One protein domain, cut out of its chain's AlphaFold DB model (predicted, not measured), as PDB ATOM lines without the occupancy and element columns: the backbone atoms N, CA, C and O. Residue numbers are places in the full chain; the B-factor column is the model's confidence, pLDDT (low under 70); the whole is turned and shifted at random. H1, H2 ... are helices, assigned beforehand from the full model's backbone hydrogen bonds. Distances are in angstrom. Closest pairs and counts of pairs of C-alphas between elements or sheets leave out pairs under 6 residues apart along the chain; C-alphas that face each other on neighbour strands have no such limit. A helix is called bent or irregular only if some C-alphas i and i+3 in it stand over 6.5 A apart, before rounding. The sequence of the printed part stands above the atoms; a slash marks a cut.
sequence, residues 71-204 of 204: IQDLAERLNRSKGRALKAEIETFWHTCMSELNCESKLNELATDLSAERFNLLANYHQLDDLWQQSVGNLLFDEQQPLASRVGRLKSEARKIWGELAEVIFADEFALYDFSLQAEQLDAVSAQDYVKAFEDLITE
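This is residues 71 to 204 of the 204 residues of an uncharacterized protein of Vibrio parahaemolyticus O1:Kuk str. FDA_R31 (UniProt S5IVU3). Two long helices, H2 and H6, meet end to end and make an elongated line; H1 folds back on H2 at one end of it and H7 folds back on H6 at the other. The hairpin of H4b and H5 runs along another side, while H3 and H4a lie near H1 and H2. The printed part has 134 residues with seven named helices, H1 to H7 in chain order, and no named strand: all helix. It is loose, with a radius of gyration of the C-alphas of 18.9 A, and spans 61 by 33 by 23 A.

H1 is residues 71 to 80, 14.2 A long, from C-alpha 71 at (22.514, -35.593, -27.038). H2 is residues 83 to 100, 26.2 A, and H3 residues 103 to 110, 10.5 A. H4, residues 116 to 137, was assigned as one helix by its hydrogen bonds but is bent: C-alphas 123 and 126 are 8.2 A apart. Its arms are H4a, residues 116 to 123, 10.5 A, and H4b, residues 126 to 137, 16.2 A, about perpendicular at 81 degrees. H5, residues 147 to 169, 21.4 A, is irregular, with C-alphas 161 and 164 9.3 A apart and a kink of 123 degrees near residue 162. H6 is residues 171 to 188, 27.0 A. H7, residues 194 to 202, 12.4 A, ends at C-alpha 202 (48.430, -9.774, -20.070).

H2 is the hub, touching H1, H3, H5 and H6. H1 and H2 form a hairpin at a shallow tilt of 26 degrees; their closest C-alphas, Leu 78 and Leu 86, are 6.2 A apart. H2 and H3 only just touch, only at the corner, with 3 pairs of C-alphas within 8 A; the closest are Cys 97 and Cys 103, 4.7 A. H4a is close to but not clearly touching H2, closest C-alphas Ile 90 and Leu 122, 6.3 A. H2, H5 and H6 form a bundle, a group of helices together. H2 and H6 touch only at their ends, closest C-alphas Gly 83 and Ala 171, 4.5 A. H4b and H5 form a hairpin at 9 degrees, closest C-alphas Leu 128 and Ile 161, 6.5 A. H6 and H7 form another at 5 degrees, closest C-alphas Leu 186 and Tyr 194, 6.8 A. H1 and H7 are apart. Every O i to N i+4 pair is within hydrogen-bond range in H1, H2, H3, H4a, H4b and H7, against 14 of 19 in H5 and 10 of 14 in H6.

The two C-alphas farthest apart, Leu 101 and Gln 192, are 63.1 A apart. The printed part has no cut and no long link; H4 to H5 is short, the others tight. Mean pLDDT of the printed part is 95.6, and no printed residue is under 70.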
ATOM      1  N   ILE A  71      22.600 -35.725 -28.497       89.12
ATOM      2  CA  ILE A  71      22.514 -35.593 -27.038       89.12
ATOM      3  C   ILE A  71      23.880 -35.717 -26.362       89.12
ATOM      4  O   ILE A  71      24.184 -34.926 -25.473       89.12
ATOM      5  N   GLN A  72      24.716 -36.665 -26.788       91.62
ATOM      6  CA  GLN A  72      26.064 -36.834 -26.239       91.62
ATOM      7  C   GLN A  72      26.955 -35.637 -26.576       91.62
ATOM      8  O   GLN A  72      27.662 -35.140 -25.700       91.62
ATOM      9  N   ASP A  73      26.859 -35.117 -27.802       93.56
ATOM     10  CA  ASP A  73      27.563 -33.894 -28.197       93.56
ATOM     11  C   ASP A  73      27.113 -32.692 -27.354       93.56
ATOM     12  O   ASP A  73      27.936 -31.891 -26.906       93.56
ATOM     13  N   LEU A  74      25.805 -32.556 -27.107       95.12
ATOM     14  CA  LEU A  74      25.273 -31.515 -26.229       95.12
ATOM     15  C   LEU A  74      25.780 -31.672 -24.788       95.12
ATOM     16  O   LEU A  74      26.230 -30.693 -24.190       95.12
ATOM     17  N   ALA A  75      25.756 -32.886 -24.238       96.31
ATOM     18  CA  ALA A  75      26.260 -33.161 -22.896       96.31
ATOM     19  C   ALA A  75      27.754 -32.816 -22.770       96.31
ATOM     20  O   ALA A  75      28.181 -32.225 -21.776       96.31
ATOM     21  N   GLU A  76      28.557 -33.127 -23.790       95.94
ATOM     22  CA  GLU A  76      29.977 -32.782 -23.833       95.94
ATOM     23  C   GLU A  76      30.190 -31.262 -23.817       95.94
ATOM     24  O   GLU A  76      30.997 -30.761 -23.023       95.94
ATOM     25  N   ARG A  77      29.432 -30.509 -24.627       96.75
ATOM     26  CA  ARG A  77      29.501 -29.039 -24.639       96.75
ATOM     27  C   ARG A  77      29.061 -28.434 -23.307       96.75
ATOM     28  O   ARG A  77      29.766 -27.572 -22.779       96.75
ATOM     29  N   LEU A  78      27.972 -28.914 -22.709       97.25
ATOM     30  CA  LEU A  78      27.488 -28.463 -21.397       97.25
ATOM     31  C   LEU A  78      28.483 -28.760 -20.262       97.25
ATOM     32  O   LEU A  78      28.687 -27.926 -19.379       97.25
ATOM     33  N   ASN A  79      29.153 -29.916 -20.285       96.06
ATOM     34  CA  ASN A  79      30.159 -30.263 -19.277       96.06
ATOM     35  C   ASN A  79      31.433 -29.409 -19.395       96.06
ATOM     36  O   ASN A  79      32.039 -29.060 -18.375       96.06
ATOM     37  N   ARG A  80      31.862 -29.079 -20.621       96.25
ATOM     38  CA  ARG A  80      33.141 -28.389 -20.871       96.25
ATOM     39  C   ARG A  80      33.045 -26.870 -20.876       96.25
ATOM     40  O   ARG A  80      34.007 -26.208 -20.495       96.25
ATOM     41  N   SER A  81      31.914 -26.318 -21.298       97.94
ATOM     42  CA  SER A  81      31.728 -24.872 -21.398       97.94
ATOM     43  C   SER A  81      31.660 -24.195 -20.024       97.94
ATOM     44  O   SER A  81      31.324 -24.800 -18.997       97.94
ATOM     45  N   LYS A  82      32.005 -22.908 -20.004       98.38
ATOM     46  CA  LYS A  82      31.926 -22.006 -18.849       98.38
ATOM     47  C   LYS A  82      31.482 -20.623 -19.326       98.38
ATOM     48  O   LYS A  82      31.449 -20.379 -20.535       98.38
ATOM     49  N   GLY A  83      31.139 -19.741 -18.393       98.31
ATOM     50  CA  GLY A  83      30.841 -18.343 -18.695       98.31
ATOM     51  C   GLY A  83      29.699 -18.185 -19.699       98.31
ATOM     52  O   GLY A  83      28.704 -18.915 -19.672       98.31
ATOM     53  N   ARG A  84      29.868 -17.258 -20.642       98.25
ATOM     54  CA  ARG A  84      28.897 -16.968 -21.704       98.25
ATOM     55  C   ARG A  84      28.622 -18.169 -22.601       98.25
ATOM     56  O   ARG A  84      27.475 -18.368 -22.985       98.25
ATOM     57  N   ALA A  85      29.640 -18.971 -22.916       98.31
ATOM     58  CA  ALA A  85      29.463 -20.155 -23.758       98.31
ATOM     59  C   ALA A  85      28.530 -21.175 -23.089       98.31
ATOM     60  O   ALA A  85      27.636 -21.710 -23.733       98.31
ATOM     61  N   LEU A  86      28.690 -21.387 -21.781       98.44
ATOM     62  CA  LEU A  86      27.797 -22.256 -21.015       98.44
ATOM     63  C   LEU A  86      26.373 -21.713 -20.954       98.44
ATOM     64  O   LEU A  86      25.432 -22.464 -21.197       98.44
ATOM     65  N   LYS A  87      26.212 -20.418 -20.644       98.31
ATOM     66  CA  LYS A  87      24.894 -19.768 -20.628       98.31
ATOM     67  C   LYS A  87      24.189 -19.953 -21.976       98.31
ATOM     68  O   LYS A  87      23.033 -20.348 -22.005       98.31
ATOM     69  N   ALA A  88      24.904 -19.770 -23.087       98.25
ATOM     70  CA  ALA A  88      24.352 -19.960 -24.427       98.25
ATOM     71  C   ALA A  88      23.902 -21.407 -24.704       98.25
ATOM     72  O   ALA A  88      22.830 -21.601 -25.273       98.25
ATOM     73  N   GLU A  89      24.674 -22.420 -24.296       98.31
ATOM     74  CA  GLU A  89      24.267 -23.830 -24.442       98.31
ATOM     75  C   GLU A  89      23.027 -24.155 -23.596       98.31
ATOM     76  O   GLU A  89      22.117 -24.831 -24.076       98.31
ATOM     77  N   ILE A  90      22.956 -23.641 -22.362       98.50
ATOM     78  CA  ILE A  90      21.795 -23.821 -21.478       98.50
ATOM     79  C   ILE A  90      20.541 -23.175 -22.082       98.50
ATOM     80  O   ILE A  90      19.498 -23.819 -22.170       98.50
ATOM     81  N   GLU A  91      20.639 -21.924 -22.534       98.12
ATOM     82  CA  GLU A  91      19.513 -21.211 -23.147       98.12
ATOM     83  C   GLU A  91      19.061 -21.879 -24.446       98.12
ATOM     84  O   GLU A  91      17.866 -22.022 -24.696       98.12
ATOM     85  N   THR A  92      20.012 -22.344 -25.260       97.38
ATOM     86  CA  THR A  92      19.706 -23.084 -26.490       97.38
ATOM     87  C   THR A  92      18.954 -24.372 -26.169       97.38
ATOM     88  O   THR A  92      17.930 -24.643 -26.793       97.38
ATOM     89  N   PHE A  93      19.406 -25.135 -25.168       97.75
ATOM     90  CA  PHE A  93      18.715 -26.342 -24.714       97.75
ATOM     91  C   PHE A  93      17.258 -26.053 -24.338       97.75
ATOM     92  O   PHE A  93      16.346 -26.706 -24.856       97.75
ATOM     93  N   TRP A  94      17.038 -25.065 -23.466       98.12
ATOM     94  CA  TRP A  94      15.702 -24.725 -22.990       98.12
ATOM     95  C   TRP A  94      14.820 -24.206 -24.121       98.12
ATOM     96  O   TRP A  94      13.679 -24.646 -24.265       98.12
ATOM     97  N   HIS A  95      15.349 -23.331 -24.975       97.69
ATOM     98  CA  HIS A  95      14.623 -22.811 -26.127       97.69
ATOM     99  C   HIS A  95      14.164 -23.932 -27.070       97.69
ATOM    100  O   HIS A  95      12.983 -24.003 -27.425       97.69
ATOM    101  N   THR A  96      15.071 -24.842 -27.433       96.38
ATOM    102  CA  THR A  96      14.768 -25.967 -28.323       96.38
ATOM    103  C   THR A  96      13.736 -26.902 -27.704       96.38
ATOM    104  O   THR A  96      12.718 -27.193 -28.334       96.38
ATOM    105  N   CYS A  97      13.933 -27.333 -26.457       96.50
ATOM    106  CA  CYS A  97      13.035 -28.314 -25.857       96.50
ATOM    107  C   CYS A  97      11.634 -27.751 -25.579       96.50
ATOM    108  O   CYS A  97      10.644 -28.483 -25.650       96.50
ATOM    109  N   MET A  98      11.528 -26.448 -25.284       96.94
ATOM    110  CA  MET A  98      10.238 -25.775 -25.123       96.94
ATOM    111  C   MET A  98       9.498 -25.690 -26.456       96.94
ATOM    112  O   MET A  98       8.295 -25.941 -26.497       96.94
ATOM    113  N   SER A  99      10.209 -25.388 -27.547       97.25
ATOM    114  CA  SER A  99       9.624 -25.369 -28.891       97.25
ATOM    115  C   SER A  99       9.121 -26.750 -29.323       97.25
ATOM    116  O   SER A  99       8.132 -26.846 -30.049       97.25
ATOM    117  N   GLU A 100       9.791 -27.817 -28.894       96.62
ATOM    118  CA  GLU A 100       9.448 -29.203 -29.232       96.62
ATOM    119  C   GLU A 100       8.537 -29.887 -28.198       96.62
ATOM    120  O   GLU A 100       8.122 -31.028 -28.407       96.62
ATOM    121  N   LEU A 101       8.204 -29.203 -27.096       97.06
ATOM    122  CA  LEU A 101       7.390 -29.711 -25.984       97.06
ATOM    123  C   LEU A 101       7.927 -31.024 -25.378       97.06
ATOM    124  O   LEU A 101       7.156 -31.903 -24.994       97.06
ATOM    125  N   ASN A 102       9.253 -31.165 -25.287       96.69
ATOM    126  CA  ASN A 102       9.917 -32.413 -24.889       96.69
ATOM    127  C   ASN A 102      10.998 -32.246 -23.799       96.69
ATOM    128  O   ASN A 102      11.800 -33.159 -23.596       96.69
ATOM    129  N   CYS A 103      11.009 -31.122 -23.068       96.31
ATOM    130  CA  CYS A 103      12.036 -30.811 -22.061       96.31
ATOM    131  C   CYS A 103      12.270 -31.914 -21.025       96.31
ATOM    132  O   CYS A 103      13.417 -32.211 -20.715       96.31
ATOM    133  N   GLU A 104      11.216 -32.560 -20.518       95.88
ATOM    134  CA  GLU A 104      11.367 -33.639 -19.534       95.88
ATOM    135  C   GLU A 104      12.111 -34.851 -20.120       95.88
ATOM    136  O   GLU A 104      13.016 -35.388 -19.484       95.88
ATOM    137  N   SER A 105      11.791 -35.244 -21.360       95.44
ATOM    138  CA  SER A 105      12.505 -36.324 -22.059       95.44
ATOM    139  C   SER A 105      13.967 -35.954 -22.275       95.44
ATOM    140  O   SER A 105      14.857 -36.721 -21.923       95.44
ATOM    141  N   LYS A 106      14.218 -34.747 -22.791       94.75
ATOM    142  CA  LYS A 106      15.567 -34.271 -23.106       94.75
ATOM    143  C   LYS A 106      16.438 -34.100 -21.860       94.75
ATOM    144  O   LYS A 106      17.614 -34.447 -21.898       94.75
ATOM    145  N   LEU A 107      15.871 -33.633 -20.744       96.31
ATOM    146  CA  LEU A 107      16.562 -33.616 -19.453       96.31
ATOM    147  C   LEU A 107      16.911 -35.035 -18.995       96.31
ATOM    148  O   LEU A 107      18.053 -35.284 -18.619       96.31
ATOM    149  N   ASN A 108      15.964 -35.974 -19.055       95.06
ATOM    150  CA  ASN A 108      16.210 -37.356 -18.640       95.06
ATOM    151  C   ASN A 108      17.292 -38.039 -19.490       95.06
ATOM    152  O   ASN A 108      18.108 -38.780 -18.948       95.06
ATOM    153  N   GLU A 109      17.334 -37.761 -20.795       94.19
ATOM    154  CA  GLU A 109      18.387 -38.243 -21.699       94.19
ATOM    155  C   GLU A 109      19.776 -37.698 -21.313       94.19
ATOM    156  O   GLU A 109      20.762 -38.422 -21.412       94.19
ATOM    157  N   LEU A 110      19.864 -36.459 -20.816       95.56
ATOM    158  CA  LEU A 110      21.125 -35.839 -20.385       95.56
ATOM    159  C   LEU A 110      21.594 -36.275 -18.986       95.56
ATOM    160  O   LEU A 110      22.758 -36.067 -18.641       95.56
ATOM    161  N   ALA A 111      20.720 -36.866 -18.167       93.88
ATOM    162  CA  ALA A 111      21.004 -37.154 -16.761       93.88
ATOM    163  C   ALA A 111      22.174 -38.132 -16.547       93.88
ATOM    164  O   ALA A 111      22.847 -38.062 -15.521       93.88
ATOM    165  N   THR A 112      22.424 -39.042 -17.494       91.31
ATOM    166  CA  THR A 112      23.537 -40.007 -17.414       91.31
ATOM    167  C   THR A 112      24.861 -39.453 -17.922       91.31
ATOM    168  O   THR A 112      25.914 -39.970 -17.554       91.31
ATOM    169  N   ASP A 113      24.805 -38.415 -18.757       94.31
ATOM    170  CA  ASP A 113      25.955 -37.919 -19.514       94.31
ATOM    171  C   ASP A 113      26.499 -36.604 -18.925       94.31
ATOM    172  O   ASP A 113      27.651 -36.225 -19.158       94.31
ATOM    173  N   LEU A 114      25.698 -35.909 -18.115       95.75
ATOM    174  CA  LEU A 114      26.127 -34.752 -17.340       95.75
ATOM    175  C   LEU A 114      26.681 -35.162 -15.973       95.75
ATOM    176  O   LEU A 114      26.174 -36.060 -15.304       95.75
ATOM    177  N   SER A 115      27.701 -34.432 -15.516       94.31
ATOM    178  CA  SER A 115      28.042 -34.444 -14.087       94.31
ATOM    179  C   SER A 115      26.853 -33.960 -13.251       94.31
ATOM    180  O   SER A 115      26.034 -33.164 -13.719       94.31
ATOM    181  N   ALA A 116      26.762 -34.418 -12.001       93.25
ATOM    182  CA  ALA A 116      25.642 -34.089 -11.120       93.25
ATOM    183  C   ALA A 116      25.473 -32.570 -10.944       93.25
ATOM    184  O   ALA A 116      24.355 -32.056 -10.972       93.25
ATOM    185  N   GLU A 117      26.581 -31.837 -10.830       93.75
ATOM    186  CA  GLU A 117      26.594 -30.383 -10.705       93.75
ATOM    187  C   GLU A 117      26.073 -29.703 -11.976       93.75
ATOM    188  O   GLU A 117      25.279 -28.767 -11.896       93.75
ATOM    189  N   ARG A 118      26.470 -30.192 -13.159       95.62
ATOM    190  CA  ARG A 118      26.023 -29.649 -14.453       95.62
ATOM    191  C   ARG A 118      24.563 -29.961 -14.735       95.62
ATOM    192  O   ARG A 118      23.853 -29.097 -15.238       95.62
ATOM    193  N   PHE A 119      24.110 -31.158 -14.382       96.69
ATOM    194  CA  PHE A 119      22.704 -31.519 -14.479       96.69
ATOM    195  C   PHE A 119      21.848 -30.639 -13.563       96.69
ATOM    196  O   PHE A 119      20.860 -30.058 -14.008       96.69
ATOM    197  N   ASN A 120      22.258 -30.478 -12.301       94.56
ATOM    198  CA  ASN A 120      21.553 -29.634 -11.341       94.56
ATOM    199  C   ASN A 120      21.506 -28.167 -11.796       94.56
ATOM    200  O   ASN A 120      20.462 -27.523 -11.693       94.56
ATOM    201  N   LEU A 121      22.615 -27.659 -12.344       96.25
ATOM    202  CA  LEU A 121      22.672 -26.336 -12.955       96.25
ATOM    203  C   LEU A 121      21.649 -26.199 -14.080       96.25
ATOM    204  O   LEU A 121      20.849 -25.273 -14.048       96.25
ATOM    205  N   LEU A 122      21.671 -27.117 -15.051       97.50
ATOM    206  CA  LEU A 122      20.777 -27.087 -16.205       97.50
ATOM    207  C   LEU A 122      19.311 -27.090 -15.763       97.50
ATOM    208  O   LEU A 122      18.545 -26.231 -16.191       97.50
ATOM    209  N   ALA A 123      18.950 -28.013 -14.869       96.75
ATOM    210  CA  ALA A 123      17.583 -28.216 -14.401       96.75
ATOM    211  C   ALA A 123      17.014 -27.021 -13.616       96.75
ATOM    212  O   ALA A 123      15.813 -26.769 -13.681       96.75
ATOM    213  N   ASN A 124      17.858 -26.277 -12.893       96.50
ATOM    214  CA  ASN A 124      17.429 -25.170 -12.027       96.50
ATOM    215  C   ASN A 124      17.833 -23.790 -12.558       96.50
ATOM    216  O   ASN A 124      17.648 -22.790 -11.865       96.50
ATOM    217  N   TYR A 125      18.386 -23.717 -13.770       97.44
ATOM    218  CA  TYR A 125      19.039 -22.518 -14.289       97.44
ATOM    219  C   TYR A 125      18.153 -21.267 -14.230       97.44
ATOM    220  O   TYR A 125      18.574 -20.272 -13.652       97.44
ATOM    221  N   HIS A 126      16.922 -21.314 -14.749       96.50
ATOM    222  CA  HIS A 126      16.047 -20.134 -14.765       96.50
ATOM    223  C   HIS A 126      15.653 -19.671 -13.358       96.50
ATOM    224  O   HIS A 126      15.631 -18.475 -13.092       96.50
ATOM    225  N   GLN A 127      15.416 -20.600 -12.427       97.12
ATOM    226  CA  GLN A 127      15.141 -20.241 -11.035       97.12
ATOM    227  C   GLN A 127      16.355 -19.561 -10.386       97.12
ATOM    228  O   GLN A 127      16.203 -18.587  -9.650       97.12
ATOM    229  N   LEU A 128      17.558 -20.084 -10.635       97.44
ATOM    230  CA  LEU A 128      18.800 -19.504 -10.129       97.44
ATOM    231  C   LEU A 128      19.076 -18.134 -10.756       97.44
ATOM    232  O   LEU A 128      19.481 -17.219 -10.039       97.44
ATOM    233  N   ASP A 129      18.815 -17.973 -12.054       97.69
ATOM    234  CA  ASP A 129      18.971 -16.693 -12.741       97.69
ATOM    235  C   ASP A 129      17.969 -15.655 -12.225       97.69
ATOM    236  O   ASP A 129      18.381 -14.562 -11.855       97.69
ATOM    237  N   ASP A 130      16.696 -16.007 -12.040       97.94
ATOM    238  CA  ASP A 130      15.698 -15.106 -11.448       97.94
ATOM    239  C   ASP A 130      16.113 -14.618 -10.051       97.94
ATOM    240  O   ASP A 130      16.008 -13.427  -9.731       97.94
ATOM    241  N   LEU A 131      16.612 -15.528  -9.206       97.88
ATOM    242  CA  LEU A 131      17.142 -15.180  -7.887       97.88
ATOM    243  C   LEU A 131      18.365 -14.266  -8.002       97.88
ATOM    244  O   LEU A 131      18.509 -13.319  -7.224       97.88
ATOM    245  N   TRP A 132      19.243 -14.531  -8.968       97.56
ATOM    246  CA  TRP A 132      20.419 -13.713  -9.229       97.56
ATOM    247  C   TRP A 132      20.051 -12.302  -9.685       97.56
ATOM    248  O   TRP A 132      20.553 -11.347  -9.093       97.56
ATOM    249  N   GLN A 133      19.136 -12.151 -10.645       97.06
ATOM    250  CA  GLN A 133      18.668 -10.846 -11.121       97.06
ATOM    251  C   GLN A 133      18.041 -10.023  -9.987       97.06
ATOM    252  O   GLN A 133      18.305  -8.827  -9.848       97.06
ATOM    253  N   GLN A 134      17.263 -10.668  -9.113       96.75
ATOM    254  CA  GLN A 134      16.714 -10.018  -7.921       96.75
ATOM    255  C   GLN A 134      17.810  -9.604  -6.935       96.75
ATOM    256  O   GLN A 134      17.767  -8.504  -6.385       96.75
ATOM    257  N   SER A 135      18.796 -10.467  -6.694       95.50
ATOM    258  CA  SER A 135      19.896 -10.175  -5.773       95.50
ATOM    259  C   SER A 135      20.754  -9.012  -6.266       95.50
ATOM    260  O   SER A 135      20.951  -8.038  -5.536       95.50
ATOM    261  N   VAL A 136      21.196  -9.057  -7.527       94.06
ATOM    262  CA  VAL A 136      22.045  -8.012  -8.109       94.06
ATOM    263  C   VAL A 136      21.300  -6.685  -8.256       94.06
ATOM    264  O   VAL A 136      21.879  -5.638  -7.985       94.06
ATOM    265  N   GLY A 137      20.000  -6.705  -8.576       92.00
ATOM    266  CA  GLY A 137      19.173  -5.495  -8.633       92.00
ATOM    267  C   GLY A 137      19.019  -4.783  -7.282       92.00
ATOM    268  O   GLY A 137      18.815  -3.572  -7.241       92.00
ATOM    269  N   ASN A 138      19.165  -5.512  -6.173       91.75
ATOM    270  CA  ASN A 138      19.135  -4.966  -4.813       91.75
ATOM    271  C   ASN A 138      20.538  -4.685  -4.248       91.75
ATOM    272  O   ASN A 138      20.681  -4.258  -3.095       91.75
ATOM    273  N   LEU A 139      21.589  -4.938  -5.030       91.62
ATOM    274  CA  LEU A 139      22.956  -4.800  -4.571       91.62
ATOM    275  C   LEU A 139      23.392  -3.335  -4.619       91.62
ATOM    276  O   LEU A 139      23.745  -2.792  -5.659       91.62
ATOM    277  N   LEU A 140      23.392  -2.692  -3.455       88.88
ATOM    278  CA  LEU A 140      23.900  -1.331  -3.321       88.88
ATOM    279  C   LEU A 140      25.426  -1.336  -3.204       88.88
ATOM    280  O   LEU A 140      25.985  -1.965  -2.301       88.88
ATOM    281  N   PHE A 141      26.086  -0.604  -4.093       89.50
ATOM    282  CA  PHE A 141      27.506  -0.305  -3.983       89.50
ATOM    283  C   PHE A 141      27.690   1.116  -3.474       89.50
ATOM    284  O   PHE A 141      27.068   2.050  -3.969       89.50
ATOM    285  N   ASP A 142      28.564   1.265  -2.489       89.38
ATOM    286  CA  ASP A 142      29.070   2.568  -2.089       89.38
ATOM    287  C   ASP A 142      30.265   2.908  -2.986       89.38
ATOM    288  O   ASP A 142      31.230   2.145  -3.058       89.38
ATOM    289  N   GLU A 143      30.193   4.030  -3.700       84.75
ATOM    290  CA  GLU A 143      31.259   4.488  -4.599       84.75
ATOM    291  C   GLU A 143      32.559   4.821  -3.859       84.75
ATOM    292  O   GLU A 143      33.625   4.809  -4.467       84.75
ATOM    293  N   GLN A 144      32.487   5.064  -2.548       91.81
ATOM    294  CA  GLN A 144      33.656   5.300  -1.701       91.81
ATOM    295  C   GLN A 144      34.392   3.998  -1.354       91.81
ATOM    296  O   GLN A 144      35.528   4.041  -0.878       91.81
ATOM    297  N   GLN A 145      33.769   2.833  -1.572       93.31
ATOM    298  CA  GLN A 145      34.422   1.555  -1.325       93.31
ATOM    299  C   GLN A 145      35.431   1.216  -2.431       93.31
ATOM    300  O   GLN A 145      35.119   1.362  -3.617       93.31
ATOM    301  N   PRO A 146      36.602   0.657  -2.063       93.19
ATOM    302  CA  PRO A 146      37.563   0.140  -3.032       93.19
ATOM    303  C   PRO A 146      36.918  -0.841  -4.015       93.19
ATOM    304  O   PRO A 146      36.000  -1.590  -3.651       93.19
ATOM    305  N   LEU A 147      37.419  -0.886  -5.253       93.50
ATOM    306  CA  LEU A 147      36.927  -1.813  -6.275       93.50
ATOM    307  C   LEU A 147      36.963  -3.267  -5.780       93.50
ATOM    308  O   LEU A 147      35.961  -3.969  -5.901       93.50
ATOM    309  N   ALA A 148      38.053  -3.672  -5.120       95.12
ATOM    310  CA  ALA A 148      38.209  -5.003  -4.529       95.12
ATOM    311  C   ALA A 148      37.064  -5.380  -3.575       95.12
ATOM    312  O   ALA A 148      36.543  -6.494  -3.635       95.12
ATOM    313  N   SER A 149      36.617  -4.444  -2.733       95.56
ATOM    314  CA  SER A 149      35.507  -4.675  -1.801       95.56
ATOM    315  C   SER A 149      34.179  -4.863  -2.535       95.56
ATOM    316  O   SER A 149      33.403  -5.759  -2.199       95.56
ATOM    317  N   ARG A 150      33.925  -4.052  -3.569       95.25
ATOM    318  CA  ARG A 150      32.701  -4.133  -4.380       95.25
ATOM    319  C   ARG A 150      32.651  -5.433  -5.186       95.25
ATOM    320  O   ARG A 150      31.646  -6.143  -5.128       95.25
ATOM    321  N   VAL A 151      33.749  -5.802  -5.847       96.25
ATOM    322  CA  VAL A 151      33.888  -7.080  -6.567       96.25
ATOM    323  C   VAL A 151      33.741  -8.260  -5.608       96.25
ATOM    324  O   VAL A 151      32.974  -9.182  -5.880       96.25
ATOM    325  N   GLY A 152      34.410  -8.220  -4.452       96.50
ATOM    326  CA  GLY A 152      34.304  -9.263  -3.432       96.50
ATOM    327  C   GLY A 152      32.866  -9.465  -2.951       96.50
ATOM    328  O   GLY A 152      32.411 -10.604  -2.818       96.50
ATOM    329  N   ARG A 153      32.113  -8.373  -2.770       95.75
ATOM    330  CA  ARG A 153      30.690  -8.428  -2.418       95.75
ATOM    331  C   ARG A 153      29.852  -9.072  -3.521       95.75
ATOM    332  O   ARG A 153      29.087  -9.984  -3.225       95.75
ATOM    333  N   LEU A 154      30.028  -8.650  -4.773       96.94
ATOM    334  CA  LEU A 154      29.325  -9.226  -5.925       96.94
ATOM    335  C   LEU A 154      29.582 -10.738  -6.046       96.94
ATOM    336  O   LEU A 154      28.632 -11.519  -6.109       96.94
ATOM    337  N   LYS A 155      30.854 -11.163  -6.004       97.62
ATOM    338  CA  LYS A 155      31.236 -12.585  -6.050       97.62
ATOM    339  C   LYS A 155      30.650 -13.365  -4.870       97.62
ATOM    340  O   LYS A 155      30.206 -14.498  -5.036       97.62
ATOM    341  N   SER A 156      30.607 -12.765  -3.678       96.81
ATOM    342  CA  SER A 156      29.974 -13.387  -2.513       96.81
ATOM    343  C   SER A 156      28.469 -13.580  -2.693       96.81
ATOM    344  O   SER A 156      27.963 -14.616  -2.269       96.81
ATOM    345  N   GLU A 157      27.748 -12.620  -3.277       97.12
ATOM    346  CA  GLU A 157      26.315 -12.786  -3.556       97.12
ATOM    347  C   GLU A 157      26.072 -13.859  -4.618       97.12
ATOM    348  O   GLU A 157      25.189 -14.698  -4.447       97.12
ATOM    349  N   ALA A 158      26.902 -13.910  -5.662       97.88
ATOM    350  CA  ALA A 158      26.821 -14.966  -6.665       97.88
ATOM    351  C   ALA A 158      26.983 -16.357  -6.029       97.88
ATOM    352  O   ALA A 158      26.165 -17.243  -6.268       97.88
ATOM    353  N   ARG A 159      27.964 -16.545  -5.135       97.69
ATOM    354  CA  ARG A 159      28.167 -17.826  -4.431       97.69
ATOM    355  C   ARG A 159      27.014 -18.210  -3.501       97.69
ATOM    356  O   ARG A 159      26.784 -19.396  -3.303       97.69
ATOM    357  N   LYS A 160      26.252 -17.258  -2.953       97.19
ATOM    358  CA  LYS A 160      25.057 -17.587  -2.148       97.19
ATOM    359  C   LYS A 160      23.944 -18.226  -2.975       97.19
ATOM    360  O   LYS A 160      23.165 -18.998  -2.427       97.19
ATOM    361  N   ILE A 161      23.857 -17.883  -4.259       96.94
ATOM    362  CA  ILE A 161      22.785 -18.335  -5.153       96.94
ATOM    363  C   ILE A 161      23.238 -19.559  -5.938       96.94
ATOM    364  O   ILE A 161      22.573 -20.587  -5.924       96.94
ATOM    365  N   TRP A 162      24.401 -19.462  -6.573       96.81
ATOM    366  CA  TRP A 162      24.922 -20.483  -7.476       96.81
ATOM    367  C   TRP A 162      25.833 -21.503  -6.772       96.81
ATOM    368  O   TRP A 162      26.206 -22.509  -7.372       96.81
ATOM    369  N   GLY A 163      26.219 -21.271  -5.513       95.50
ATOM    370  CA  GLY A 163      27.193 -22.113  -4.815       95.50
ATOM    371  C   GLY A 163      28.547 -22.129  -5.529       95.50
ATOM    372  O   GLY A 163      28.994 -21.115  -6.070       95.50
ATOM    373  N   GLU A 164      29.172 -23.306  -5.584       90.69
ATOM    374  CA  GLU A 164      30.435 -23.537  -6.305       90.69
ATOM    375  C   GLU A 164      30.310 -23.317  -7.825       90.69
ATOM    376  O   GLU A 164      31.296 -23.042  -8.506       90.69
ATOM    377  N   LEU A 165      29.091 -23.371  -8.379       95.31
ATOM    378  CA  LEU A 165      28.856 -23.108  -9.801       95.31
ATOM    379  C   LEU A 165      28.965 -21.623 -10.158       95.31
ATOM    380  O   LEU A 165      28.992 -21.305 -11.345       95.31
ATOM    381  N   ALA A 166      29.081 -20.715  -9.181       97.75
ATOM    382  CA  ALA A 166      29.312 -19.296  -9.451       97.75
ATOM    383  C   ALA A 166      30.572 -19.077 -10.307       97.75
ATOM    384  O   ALA A 166      30.521 -18.349 -11.294       97.75
ATOM    385  N   GLU A 167      31.669 -19.774  -9.989       97.31
ATOM    386  CA  GLU A 167      32.938 -19.704 -10.737       97.31
ATOM    387  C   GLU A 167      32.817 -20.282 -12.158       97.31
ATOM    388  O   GLU A 167      33.610 -19.983 -13.047       97.31
ATOM    389  N   VAL A 168      31.821 -21.139 -12.383       97.00
ATOM    390  CA  VAL A 168      31.575 -21.796 -13.669       97.00
ATOM    391  C   VAL A 168      30.660 -20.943 -14.547       97.00
ATOM    392  O   VAL A 168      30.956 -20.741 -15.724       97.00
ATOM    393  N   ILE A 169      29.564 -20.429 -13.983       98.00
ATOM    394  CA  ILE A 169      28.575 -19.598 -14.681       98.00
ATOM    395  C   ILE A 169      29.123 -18.204 -14.982       98.00
ATOM    396  O   ILE A 169      28.870 -17.688 -16.067       98.00
ATOM    397  N   PHE A 170      29.896 -17.611 -14.071       98.19
ATOM    398  CA  PHE A 170      30.467 -16.270 -14.238       98.19
ATOM    399  C   PHE A 170      31.952 -16.286 -14.591       98.19
ATOM    400  O   PHE A 170      32.645 -15.315 -14.320       98.19
ATOM    401  N   ALA A 171      32.462 -17.376 -15.173       98.38
ATOM    402  CA  ALA A 171      33.892 -17.522 -15.447       98.38
ATOM    403  C   ALA A 171      34.478 -16.326 -16.222       98.38
ATOM    404  O   ALA A 171      35.523 -15.806 -15.842       98.38
ATOM    405  N   ASP A 172      33.782 -15.854 -17.261       98.25
ATOM    406  CA  ASP A 172      34.250 -14.723 -18.069       98.25
ATOM    407  C   ASP A 172      34.184 -13.401 -17.289       98.25
ATOM    408  O   ASP A 172      35.114 -12.598 -17.325       98.25
ATOM    409  N   GLU A 173      33.076 -13.155 -16.585       97.38
ATOM    410  CA  GLU A 173      32.874 -11.928 -15.816       97.38
ATOM    411  C   GLU A 173      33.833 -11.846 -14.623       97.38
ATOM    412  O   GLU A 173      34.395 -10.790 -14.341       97.38
ATOM    413  N   PHE A 174      34.065 -12.963 -13.937       97.88
ATOM    414  CA  PHE A 174      34.977 -13.029 -12.802       97.88
ATOM    415  C   PHE A 174      36.430 -12.895 -13.234       97.88
ATOM    416  O   PHE A 174      37.157 -12.191 -12.538       97.88
ATOM    417  N   ALA A 175      36.817 -13.478 -14.373       97.31
ATOM    418  CA  ALA A 175      38.138 -13.268 -14.958       97.31
ATOM    419  C   ALA A 175      38.363 -11.790 -15.304       97.31
ATOM    420  O   ALA A 175      39.398 -11.228 -14.960       97.31
ATOM    421  N   LEU A 176      37.368 -11.122 -15.899       97.19
ATOM    422  CA  LEU A 176      37.450  -9.686 -16.180       97.19
ATOM    423  C   LEU A 176      37.609  -8.851 -14.901       97.19
ATOM    424  O   LEU A 176      38.388  -7.894 -14.872       97.19
ATOM    425  N   TYR A 177      36.870  -9.184 -13.841       97.31
ATOM    426  CA  TYR A 177      37.005  -8.484 -12.566       97.31
ATOM    427  C   TYR A 177      38.363  -8.721 -11.916       97.31
ATOM    428  O   TYR A 177      38.961  -7.759 -11.443       97.31
ATOM    429  N   ASP A 178      38.866  -9.953 -11.919       96.81
ATOM    430  CA  ASP A 178      40.182 -10.253 -11.351       96.81
ATOM    431  C   ASP A 178      41.288  -9.541 -12.131       96.81
ATOM    432  O   ASP A 178      42.113  -8.867 -11.517       96.81
ATOM    433  N   PHE A 179      41.219  -9.550 -13.465       96.50
ATOM    434  CA  PHE A 179      42.121  -8.774 -14.316       96.50
ATOM    435  C   PHE A 179      42.074  -7.277 -13.981       96.50
ATOM    436  O   PHE A 179      43.110  -6.638 -13.834       96.50
ATOM    437  N   SER A 180      40.879  -6.705 -13.801       95.50
ATOM    438  CA  SER A 180      40.728  -5.283 -13.450       95.50
ATOM    439  C   SER A 180      41.350  -4.952 -12.088       95.50
ATOM    440  O   SER A 180      41.959  -3.898 -11.924       95.50
ATOM    441  N   LEU A 181      41.224  -5.857 -11.113       96.12
ATOM    442  CA  LEU A 181      41.824  -5.707  -9.784       96.12
ATOM    443  C   LEU A 181      43.346  -5.864  -9.798       96.12
ATOM    444  O   LEU A 181      44.040  -5.213  -9.017       96.12
ATOM    445  N   GLN A 182      43.877  -6.742 -10.645       95.38
ATOM    446  CA  GLN A 182      45.318  -6.867 -10.851       95.38
ATOM    447  C   GLN A 182      45.869  -5.643 -11.598       95.38
ATOM    448  O   GLN A 182      46.913  -5.117 -11.221       95.38
ATOM    449  N   ALA A 183      45.132  -5.121 -12.582       94.81
ATOM    450  CA  ALA A 183      45.492  -3.905 -13.301       94.81
ATOM    451  C   ALA A 183      45.574  -2.676 -12.377       94.81
ATOM    452  O   ALA A 183      46.520  -1.905 -12.492       94.81
ATOM    453  N   GLU A 184      44.652  -2.517 -11.417       94.12
ATOM    454  CA  GLU A 184      44.696  -1.426 -10.419       94.12
ATOM    455  C   GLU A 184      45.972  -1.474  -9.554       94.12
ATOM    456  O   GLU A 184      46.478  -0.445  -9.112       94.12
ATOM    457  N   GLN A 185      46.561  -2.658  -9.349       92.69
ATOM    458  CA  GLN A 185      47.814  -2.793  -8.595       92.69
ATOM    459  C   GLN A 185      49.032  -2.273  -9.367       92.69
ATOM    460  O   GLN A 185      50.047  -1.957  -8.742       92.69
ATOM    461  N   LEU A 186      48.938  -2.126 -10.695       94.50
ATOM    462  CA  LEU A 186      50.010  -1.549 -11.510       94.50
ATOM    463  C   LEU A 186      50.282  -0.081 -11.160       94.50
ATOM    464  O   LEU A 186      51.411   0.376 -11.334       94.50
ATOM    465  N   ASP A 187      49.306   0.637 -10.599       91.62
ATOM    466  CA  ASP A 187      49.476   2.026 -10.148       91.62
ATOM    467  C   ASP A 187      50.495   2.155  -9.003       91.62
ATOM    468  O   ASP A 187      51.097   3.213  -8.806       91.62
ATOM    469  N   ALA A 188      50.713   1.075  -8.247       93.00
ATOM    470  CA  ALA A 188      51.707   1.014  -7.180       93.00
ATOM    471  C   ALA A 188      53.085   0.519  -7.661       93.00
ATOM    472  O   ALA A 188      54.039   0.509  -6.876       93.00
ATOM    473  N   VAL A 189      53.207   0.095  -8.924       95.75
ATOM    474  CA  VAL A 189      54.454  -0.432  -9.492       95.75
ATOM    475  C   VAL A 189      55.383   0.719  -9.879       95.75
ATOM    476  O   VAL A 189      54.965   1.769 -10.367       95.75
ATOM    477  N   SER A 190      56.685   0.531  -9.652       96.19
ATOM    478  CA  SER A 190      57.697   1.512 -10.041       96.19
ATOM    479  C   SER A 190      57.737   1.687 -11.566       96.19
ATOM    480  O   SER A 190      57.487   0.749 -12.321       96.19
ATOM    481  N   ALA A 191      58.131   2.866 -12.050       94.62
ATOM    482  CA  ALA A 191      58.274   3.094 -13.490       94.62
ATOM    483  C   ALA A 191      59.283   2.131 -14.151       94.62
ATOM    484  O   ALA A 191      59.161   1.834 -15.337       94.62
ATOM    485  N   GLN A 192      60.278   1.651 -13.396       96.56
ATOM    486  CA  GLN A 192      61.283   0.704 -13.877       96.56
ATOM    487  C   GLN A 192      60.707  -0.702 -14.071       96.56
ATOM    488  O   GLN A 192      61.105  -1.395 -15.007       96.56
ATOM    489  N   ASP A 193      59.767  -1.103 -13.213       96.75
ATOM    490  CA  ASP A 193      59.197  -2.452 -13.200       96.75
ATOM    491  C   ASP A 193      57.858  -2.543 -13.951       96.75
ATOM    492  O   ASP A 193      57.404  -3.644 -14.261       96.75
ATOM    493  N   TYR A 194      57.242  -1.402 -14.281       96.12
ATOM    494  CA  TYR A 194      55.895  -1.325 -14.857       96.12
ATOM    495  C   TYR A 194      55.727  -2.165 -16.125       96.12
ATOM    496  O   TYR A 194      54.769  -2.922 -16.225       96.12
ATOM    497  N   VAL A 195      56.658  -2.059 -17.084       96.75
ATOM    498  CA  VAL A 195      56.557  -2.786 -18.366       96.75
ATOM    499  C   VAL A 195      56.493  -4.289 -18.124       96.75
ATOM    500  O   VAL A 195      55.625  -4.957 -18.673       96.75
ATOM    501  N   LYS A 196      57.359  -4.802 -17.247       96.75
ATOM    502  CA  LYS A 196      57.378  -6.220 -16.898       96.75
ATOM    503  C   LYS A 196      56.096  -6.634 -16.173       96.75
ATOM    504  O   LYS A 196      55.502  -7.640 -16.528       96.75
ATOM    505  N   ALA A 197      55.654  -5.849 -15.191       95.69
ATOM    506  CA  ALA A 197      54.429  -6.142 -14.449       95.69
ATOM    507  C   ALA A 197      53.184  -6.144 -15.355       95.69
ATOM    508  O   ALA A 197      52.283  -6.955 -15.169       95.69
ATOM    509  N   PHE A 198      53.145  -5.264 -16.358       96.00
ATOM    510  CA  PHE A 198      52.085  -5.247 -17.359       96.00
ATOM    511  C   PHE A 198      52.148  -6.460 -18.298       96.00
ATOM    512  O   PHE A 198      51.113  -7.058 -18.578       96.00
ATOM    513  N   GLU A 199      53.338  -6.842 -18.772       96.31
ATOM    514  CA  GLU A 199      53.535  -8.044 -19.599       96.31
ATOM    515  C   GLU A 199      53.119  -9.325 -18.861       96.31
ATOM    516  O   GLU A 199      52.420 -10.163 -19.435       96.31
ATOM    517  N   ASP A 200      53.493  -9.444 -17.585       95.31
ATOM    518  CA  ASP A 200      53.093 -10.561 -16.725       95.31
ATOM    519  C   ASP A 200      51.553 -10.622 -16.594       95.31
ATOM    520  O   ASP A 200      50.974 -11.698 -16.709       95.31
ATOM    521  N   LEU A 201      50.875  -9.474 -16.457       94.88
ATOM    522  CA  LEU A 201      49.411  -9.394 -16.345       94.88
ATOM    523  C   LEU A 201      48.666  -9.836 -17.619       94.88
ATOM    524  O   LEU A 201      47.628 -10.485 -17.539       94.88
ATOM    525  N   ILE A 202      49.140  -9.462 -18.811       94.81
ATOM    526  CA  ILE A 202      48.430  -9.774 -20.070       94.81
ATOM    527  C   ILE A 202      48.725 -11.179 -20.614       94.81
ATOM    528  O   ILE A 202      48.171 -11.557 -21.648       94.81
ATOM    529  N   THR A 203      49.634 -11.919 -19.973       91.69
ATOM    530  CA  THR A 203      50.020 -13.284 -20.370       91.69
ATOM    531  C   THR A 203      49.499 -14.375 -19.431       91.69
ATOM    532  O   THR A 203      49.715 -15.554 -19.722       91.69
ATOM    533  N   GLU A 204      48.806 -13.994 -18.354       74.44
ATOM    534  CA  GLU A 204      48.071 -14.884 -17.438       74.44
ATOM    535  C   GLU A 204      46.817 -15.492 -18.097       74.44
ATOM    536  O   GLU A 204      46.590 -16.711 -17.895       74.44
TER     537      GLU A 204